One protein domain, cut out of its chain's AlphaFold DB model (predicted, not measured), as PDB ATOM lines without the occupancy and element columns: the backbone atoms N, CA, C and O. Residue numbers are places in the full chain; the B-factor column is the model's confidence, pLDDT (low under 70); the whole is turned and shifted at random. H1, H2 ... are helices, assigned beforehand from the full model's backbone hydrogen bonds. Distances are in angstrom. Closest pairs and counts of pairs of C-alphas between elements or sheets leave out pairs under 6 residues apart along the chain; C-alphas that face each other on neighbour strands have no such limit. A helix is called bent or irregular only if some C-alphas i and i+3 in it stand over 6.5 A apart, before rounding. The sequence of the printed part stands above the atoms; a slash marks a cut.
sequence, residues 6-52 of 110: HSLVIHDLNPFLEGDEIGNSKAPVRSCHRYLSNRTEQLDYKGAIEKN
ATOM      1  N   HIS A   6     -39.854 -23.883 -27.277       85.25
ATOM      2  CA  HIS A   6     -38.742 -23.317 -26.515       85.25
ATOM      3  C   HIS A   6     -37.633 -24.331 -26.185       85.25
ATOM      4  O   HIS A   6     -36.484 -23.938 -26.011       85.25
ATOM      5  N   SER A   7     -37.939 -25.632 -26.117       88.00
ATOM      6  CA  SER A   7     -36.926 -26.669 -25.884       88.00
ATOM      7  C   SER A   7     -35.994 -26.854 -27.085       88.00
ATOM      8  O   SER A   7     -34.804 -27.087 -26.887       88.00
ATOM      9  N   LEU A   8     -36.501 -26.674 -28.311       89.75
ATOM     10  CA  LEU A   8     -35.684 -26.656 -29.528       89.75
ATOM     11  C   LEU A   8     -34.764 -25.437 -29.541       89.75
ATOM     12  O   LEU A   8     -33.570 -25.583 -29.753       89.75
ATOM     13  N   VAL A   9     -35.293 -24.256 -29.209       89.00
ATOM     14  CA  VAL A   9     -34.485 -23.028 -29.131       89.00
ATOM     15  C   VAL A   9     -33.352 -23.178 -28.117       89.00
ATOM     16  O   VAL A   9     -32.208 -22.875 -28.433       89.00
ATOM     17  N   ILE A  10     -33.643 -23.674 -26.909       93.12
ATOM     18  CA  ILE A  10     -32.617 -23.907 -25.880       93.12
ATOM     19  C   ILE A  10     -31.558 -24.894 -26.388       93.12
ATOM     20  O   ILE A  10     -30.366 -24.647 -26.222       93.12
ATOM     21  N   HIS A  11     -31.983 -25.977 -27.043       93.69
ATOM     22  CA  HIS A  11     -31.074 -26.949 -27.641       93.69
ATOM     23  C   HIS A  11     -30.175 -26.324 -28.720       93.69
ATOM     24  O   HIS A  11     -28.969 -26.564 -28.724       93.69
ATOM     25  N   ASP A  12     -30.736 -25.496 -29.597       94.44
ATOM     26  CA  ASP A  12     -30.024 -24.880 -30.719       94.44
ATOM     27  C   ASP A  12     -29.013 -23.816 -30.273       94.44
ATOM     28  O   ASP A  12     -28.104 -23.476 -31.029       94.44
ATOM     29  N   LEU A  13     -29.109 -23.327 -29.031       94.44
ATOM     30  CA  LEU A  13     -28.093 -22.464 -28.424       94.44
ATOM     31  C   LEU A  13     -26.843 -23.236 -27.971       94.44
ATOM     32  O   LEU A  13     -25.784 -22.622 -27.851       94.44
ATOM     33  N   ASN A  14     -26.926 -24.555 -27.742       94.31
ATOM     34  CA  ASN A  14     -25.819 -25.352 -27.191       94.31
ATOM     35  C   ASN A  14     -24.500 -25.243 -27.976       94.31
ATOM     36  O   ASN A  14     -23.461 -25.067 -27.339       94.31
ATOM     37  N   PRO A  15     -24.485 -25.311 -29.324       96.12
ATOM     38  CA  PRO A  15     -23.239 -25.228 -30.090       96.12
ATOM     39  C   PRO A  15     -22.558 -23.857 -30.007       96.12
ATOM     40  O   PRO A  15     -21.386 -23.737 -30.349       96.12
ATOM     41  N   PHE A  16     -23.292 -22.824 -29.586       96.12
ATOM     42  CA  PHE A  16     -22.835 -21.436 -29.544       96.12
ATOM     43  C   PHE A  16     -22.491 -20.965 -28.128       96.12
ATOM     44  O   PHE A  16     -22.206 -19.783 -27.933       96.12
ATOM     45  N   LEU A  17     -22.537 -21.859 -27.136       95.88
ATOM     46  CA  LEU A  17     -22.166 -21.527 -25.767       95.88
ATOM     47  C   LEU A  17     -20.690 -21.140 -25.708       95.88
ATOM     48  O   LEU A  17     -19.809 -21.895 -26.114       95.88
ATOM     49  N   GLU A  18     -20.426 -19.955 -25.168       97.12
ATOM     50  CA  GLU A  18     -19.067 -19.519 -24.889       97.12
ATOM     51  C   GLU A  18     -18.458 -20.392 -23.779       97.12
ATOM     52  O   GLU A  18     -19.167 -20.793 -22.847       97.12
ATOM     53  N   GLY A  19     -17.147 -20.643 -23.838       93.94
ATOM     54  CA  GLY A  19     -16.430 -21.412 -22.821       93.94
ATOM     55  C   GLY A  19     -16.401 -20.725 -21.452       93.94
ATOM     56  O   GLY A  19     -16.610 -19.509 -21.329       93.94
ATOM     57  N   ASP A  20     -16.166 -21.508 -20.400       92.00
ATOM     58  CA  ASP A  20     -16.183 -21.039 -19.008       92.00
ATOM     59  C   ASP A  20     -15.072 -20.018 -18.705       92.00
ATOM     60  O   ASP A  20     -15.188 -19.221 -17.773       92.00
ATOM     61  N   GLU A  21     -14.023 -19.987 -19.526       95.31
ATOM     62  CA  GLU A  21     -12.946 -18.998 -19.482       95.31
ATOM     63  C   GLU A  21     -13.407 -17.580 -19.854       95.31
ATOM     64  O   GLU A  21     -12.798 -16.589 -19.442       95.31
ATOM     65  N   ILE A  22     -14.497 -17.455 -20.617       92.62
ATOM     66  CA  ILE A  22     -15.068 -16.164 -20.998       92.62
ATOM     67  C   ILE A  22     -15.956 -15.678 -19.852       92.62
ATOM     68  O   ILE A  22     -16.950 -16.310 -19.514       92.62
ATOM     69  N   GLY A  23     -15.652 -14.521 -19.260       91.94
ATOM     70  CA  GLY A  23     -16.482 -13.946 -18.194       91.94
ATOM     71  C   GLY A  23     -17.929 -13.660 -18.633       91.94
ATOM     72  O   GLY A  23     -18.185 -13.325 -19.787       91.94
ATOM     73  N   ASN A  24     -18.888 -13.727 -17.701       88.06
ATOM     74  CA  ASN A  24     -20.330 -13.621 -17.998       88.06
ATOM     75  C   ASN A  24     -20.746 -12.353 -18.768       88.06
ATOM     76  O   ASN A  24     -21.671 -12.414 -19.571       88.06
ATOM     77  N   SER A  25     -20.072 -11.215 -18.561       91.56
ATOM     78  CA  SER A  25     -20.351  -9.969 -19.296       91.56
ATOM     79  C   SER A  25     -20.007 -10.042 -20.787       91.56
ATOM     80  O   SER A  25     -20.479  -9.216 -21.562       91.56
ATOM     81  N   LYS A  26     -19.194 -11.025 -21.187       94.50
ATOM     82  CA  LYS A  26     -18.771 -11.289 -22.567       94.50
ATOM     83  C   LYS A  26     -19.305 -12.622 -23.104       94.50
ATOM     84  O   LYS A  26     -18.876 -13.042 -24.169       94.50
ATOM     85  N   ALA A  27     -20.227 -13.261 -22.382       96.00
ATOM     86  CA  ALA A  27     -20.859 -14.522 -22.766       96.00
ATOM     87  C   ALA A  27     -22.389 -14.360 -22.880       96.00
ATOM     88  O   ALA A  27     -23.142 -14.811 -21.998       96.00
ATOM     89  N   PRO A  28     -22.868 -13.616 -23.896       95.44
ATOM     90  CA  PRO A  28     -24.290 -13.372 -24.100       95.44
ATOM     91  C   PRO A  28     -25.089 -14.653 -24.363       95.44
ATOM     92  O   PRO A  28     -26.194 -14.775 -23.829       95.44
ATOM     93  N   VAL A  29     -24.557 -15.620 -25.117       96.06
ATOM     94  CA  VAL A  29     -25.291 -16.846 -25.466       96.06
ATOM     95  C   VAL A  29     -25.471 -17.722 -24.233       96.06
ATOM     96  O   VAL A  29     -26.593 -18.119 -23.922       96.06
ATOM     97  N   ARG A  30     -24.414 -17.935 -23.446       96.12
ATOM     98  CA  ARG A  30     -24.492 -18.675 -22.181       96.12
ATOM     99  C   ARG A  30     -25.408 -17.996 -21.169       96.12
ATOM    100  O   ARG A  30     -26.143 -18.669 -20.442       96.12
ATOM    101  N   SER A  31     -25.403 -16.664 -21.122       94.62
ATOM    102  CA  SER A  31     -26.316 -15.904 -20.264       94.62
ATOM    103  C   SER A  31     -27.776 -16.052 -20.700       94.62
ATOM    104  O   SER A  31     -28.636 -16.265 -19.844       94.62
ATOM    105  N   CYS A  32     -28.046 -16.006 -22.007       94.31
ATOM    106  CA  CYS A  32     -29.364 -16.249 -22.592       94.31
ATOM    107  C   CYS A  32     -29.849 -17.680 -22.321       94.31
ATOM    108  O   CYS A  32     -30.925 -17.869 -21.756       94.31
ATOM    109  N   HIS A  33     -29.017 -18.682 -22.619       95.38
ATOM    110  CA  HIS A  33     -29.311 -20.092 -22.375       95.38
ATOM    111  C   HIS A  33     -29.667 -20.337 -20.903       95.38
ATOM    112  O   HIS A  33     -30.732 -20.868 -20.601       95.38
ATOM    113  N   ARG A  34     -28.840 -19.857 -19.963       94.38
ATOM    114  CA  ARG A  34     -29.128 -19.956 -18.522       94.38
ATOM    115  C   ARG A  34     -30.448 -19.276 -18.146       94.38
ATOM    116  O   ARG A  34     -31.186 -19.792 -17.311       94.38
ATOM    117  N   TYR A  35     -30.743 -18.110 -18.722       94.56
ATOM    118  CA  TYR A  35     -31.975 -17.376 -18.435       94.56
ATOM    119  C   TYR A  35     -33.226 -18.151 -18.872       94.56
ATOM    120  O   TYR A  35     -34.164 -18.253 -18.076       94.56
ATOM    121  N   LEU A  36     -33.220 -18.685 -20.097       93.69
ATOM    122  CA  LEU A  36     -34.337 -19.422 -20.692       93.69
ATOM    123  C   LEU A  36     -34.534 -20.788 -20.028       93.69
ATOM    124  O   LEU A  36     -35.656 -21.129 -19.657       93.69
ATOM    125  N   SER A  37     -33.450 -21.533 -19.802       93.38
ATOM    126  CA  SER A  37     -33.498 -22.861 -19.175       93.38
ATOM    127  C   SER A  37     -34.072 -22.832 -17.758       93.38
ATOM    128  O   SER A  37     -34.752 -23.767 -17.354       93.38
ATOM    129  N   ASN A  38     -33.877 -21.735 -17.022       94.56
ATOM    130  CA  ASN A  38     -34.435 -21.560 -15.677       94.56
ATOM    131  C   ASN A  38     -35.907 -21.103 -15.662       94.56
ATOM    132  O   ASN A  38     -36.481 -20.960 -14.585       94.56
ATOM    133  N   ARG A  39     -36.504 -20.799 -16.820       92.44
ATOM    134  CA  ARG A  39     -37.839 -20.184 -16.934       92.44
ATOM    135  C   ARG A  39     -38.736 -20.903 -17.929       92.44
ATOM    136  O   ARG A  39     -39.653 -20.297 -18.463       92.44
ATOM    137  N   THR A  40     -38.497 -22.181 -18.186       90.94
ATOM    138  CA  THR A  40     -39.232 -22.957 -19.198       90.94
ATOM    139  C   THR A  40     -40.751 -22.925 -19.004       90.94
ATOM    140  O   THR A  40     -41.478 -22.857 -19.988       90.94
ATOM    141  N   GLU A  41     -41.233 -22.861 -17.761       89.00
ATOM    142  CA  GLU A  41     -42.660 -22.716 -17.426       89.00
ATOM    143  C   GLU A  41     -43.274 -21.363 -17.845       89.00
ATOM    144  O   GLU A  41     -44.492 -21.225 -17.906       89.00
ATOM    145  N   GLN A  42     -42.447 -20.360 -18.148       88.56
ATOM    146  CA  GLN A  42     -42.850 -19.005 -18.544       88.56
ATOM    147  C   GLN A  42     -42.736 -18.776 -20.061       88.56
ATOM    148  O   GLN A  42     -42.956 -17.661 -20.527       88.56
ATOM    149  N   LEU A  43     -42.371 -19.805 -20.836       89.12
ATOM    150  CA  LEU A  43     -42.100 -19.700 -22.276       89.12
ATOM    151  C   LEU A  43     -43.237 -20.241 -23.158       89.12
ATOM    152  O   LEU A  43     -43.045 -20.403 -24.365       89.12
ATOM    153  N   ASP A  44     -44.421 -20.509 -22.596       88.12
ATOM    154  CA  ASP A  44     -45.605 -20.932 -23.359       88.12
ATOM    155  C   ASP A  44     -46.261 -19.756 -24.109       88.12
ATOM    156  O   ASP A  44     -47.410 -19.370 -23.878       88.12
ATOM    157  N   TYR A  45     -45.509 -19.164 -25.037       86.25
ATOM    158  CA  TYR A  45     -45.993 -18.082 -25.892       86.25
ATOM    159  C   TYR A  45     -47.139 -18.532 -26.791       86.25
ATOM    160  O   TYR A  45     -48.066 -17.768 -27.040       86.25
ATOM    161  N   LYS A  46     -47.092 -19.780 -27.268       86.31
ATOM    162  CA  LYS A  46     -48.144 -20.333 -28.117       86.31
ATOM    163  C   LYS A  46     -49.467 -20.405 -27.358       86.31
ATOM    164  O   LYS A  46     -50.459 -19.872 -27.847       86.31
ATOM    165  N   GLY A  47     -49.473 -20.983 -26.156       88.50
ATOM    166  CA  GLY A  47     -50.664 -21.038 -25.315       88.50
ATOM    167  C   GLY A  47     -51.151 -19.654 -24.886       88.50
ATOM    168  O   GLY A  47     -52.358 -19.435 -24.799       88.50
ATOM    169  N   ALA A  48     -50.246 -18.696 -24.668       88.38
ATOM    170  CA  ALA A  48     -50.623 -17.309 -24.398       88.38
ATOM    171  C   ALA A  48     -51.335 -16.655 -25.598       88.38
ATOM    172  O   ALA A  48     -52.406 -16.077 -25.416       88.38
ATOM    173  N   ILE A  49     -50.808 -16.811 -26.818       88.81
ATOM    174  CA  ILE A  49     -51.434 -16.303 -28.052       88.81
ATOM    175  C   ILE A  49     -52.801 -16.957 -28.282       88.81
ATOM    176  O   ILE A  49     -53.777 -16.259 -28.534       88.81
ATOM    177  N   GLU A  50     -52.897 -18.284 -28.146       91.75
ATOM    178  CA  GLU A  50     -54.158 -19.025 -28.309       91.75
ATOM    179  C   GLU A  50     -55.237 -18.575 -27.309       91.75
ATOM    180  O   GLU A  50     -56.427 -18.600 -27.620       91.75
ATOM    181  N   LYS A  51     -54.828 -18.119 -26.119       91.50
ATOM    182  CA  LYS A  51     -55.715 -17.576 -25.080       91.50
ATOM    183  C   LYS A  51     -55.943 -16.061 -25.190       91.50
ATOM    184  O   LYS A  51     -56.612 -15.509 -24.321       91.50
ATOM    185  N   ASN A  52     -55.409 -15.391 -26.216       88.44
ATOM    186  CA  ASN A  52     -55.392 -13.926 -26.343       88.44
ATOM    187  C   ASN A  52     -54.824 -13.212 -25.100       88.44
ATOM    188  O   ASN A  52     -55.288 -12.141 -24.714       88.44
TER     189      ASN A  52
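Overview. This is residues 6 to 52 of the 110 residues of an uncharacterized protein of Methylococcaceae bacterium HT4 (UniProt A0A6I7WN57). A helical hairpin of H1 and H2, folded back on itself through a wide loop, makes the body, and a short third helix, H3, lies out along the long axis past it; residues 47 to 52 stick out free. The printed part has 47 residues with three named helices, H1, H2 and H3 in that order, and no named strand: all helix. It is loose, with a radius of gyration of the C-alphas of 13.1 A, a rod spanning 43 by 18 by 13 A.

Arrangement. Start at H1, residues 6 to 16, and look across to H2, residues 28 to 37: they touch as a helical hairpin, opposite ways at a shallow tilt of 28 degrees. Their closest C-alphas are those of Ile 10 and His 33, 6.1 A apart. H3, residues 45 to 50, is apart from both. In H2 and H3 every O i to N i+4 pair is within hydrogen-bond range; in H1, 4 of 7 are.

Along the chain. Find C-alpha 6 at (-38.742, -23.317, -26.515); from there H1 runs 16.3 A to Phe 16. It is only just irregular, with C-alphas 12 and 15 6.8 A apart. H2 begins at C-alpha 28, (-24.290, -13.372, -24.100), and covers 14.1 A. H3 covers 8.6 A and ends at C-alpha 50, (-54.158, -19.025, -28.309).

Size, cuts and confidence. The C-alphas of Glu 21 and Asn 52, the two farthest apart, are 43.3 A from each other. The link from H1 to H2 is long, with 11 residues; that from H2 to H3 is short, with 7. The printed part has no cut, and no printed residue is under 70 in pLDDT.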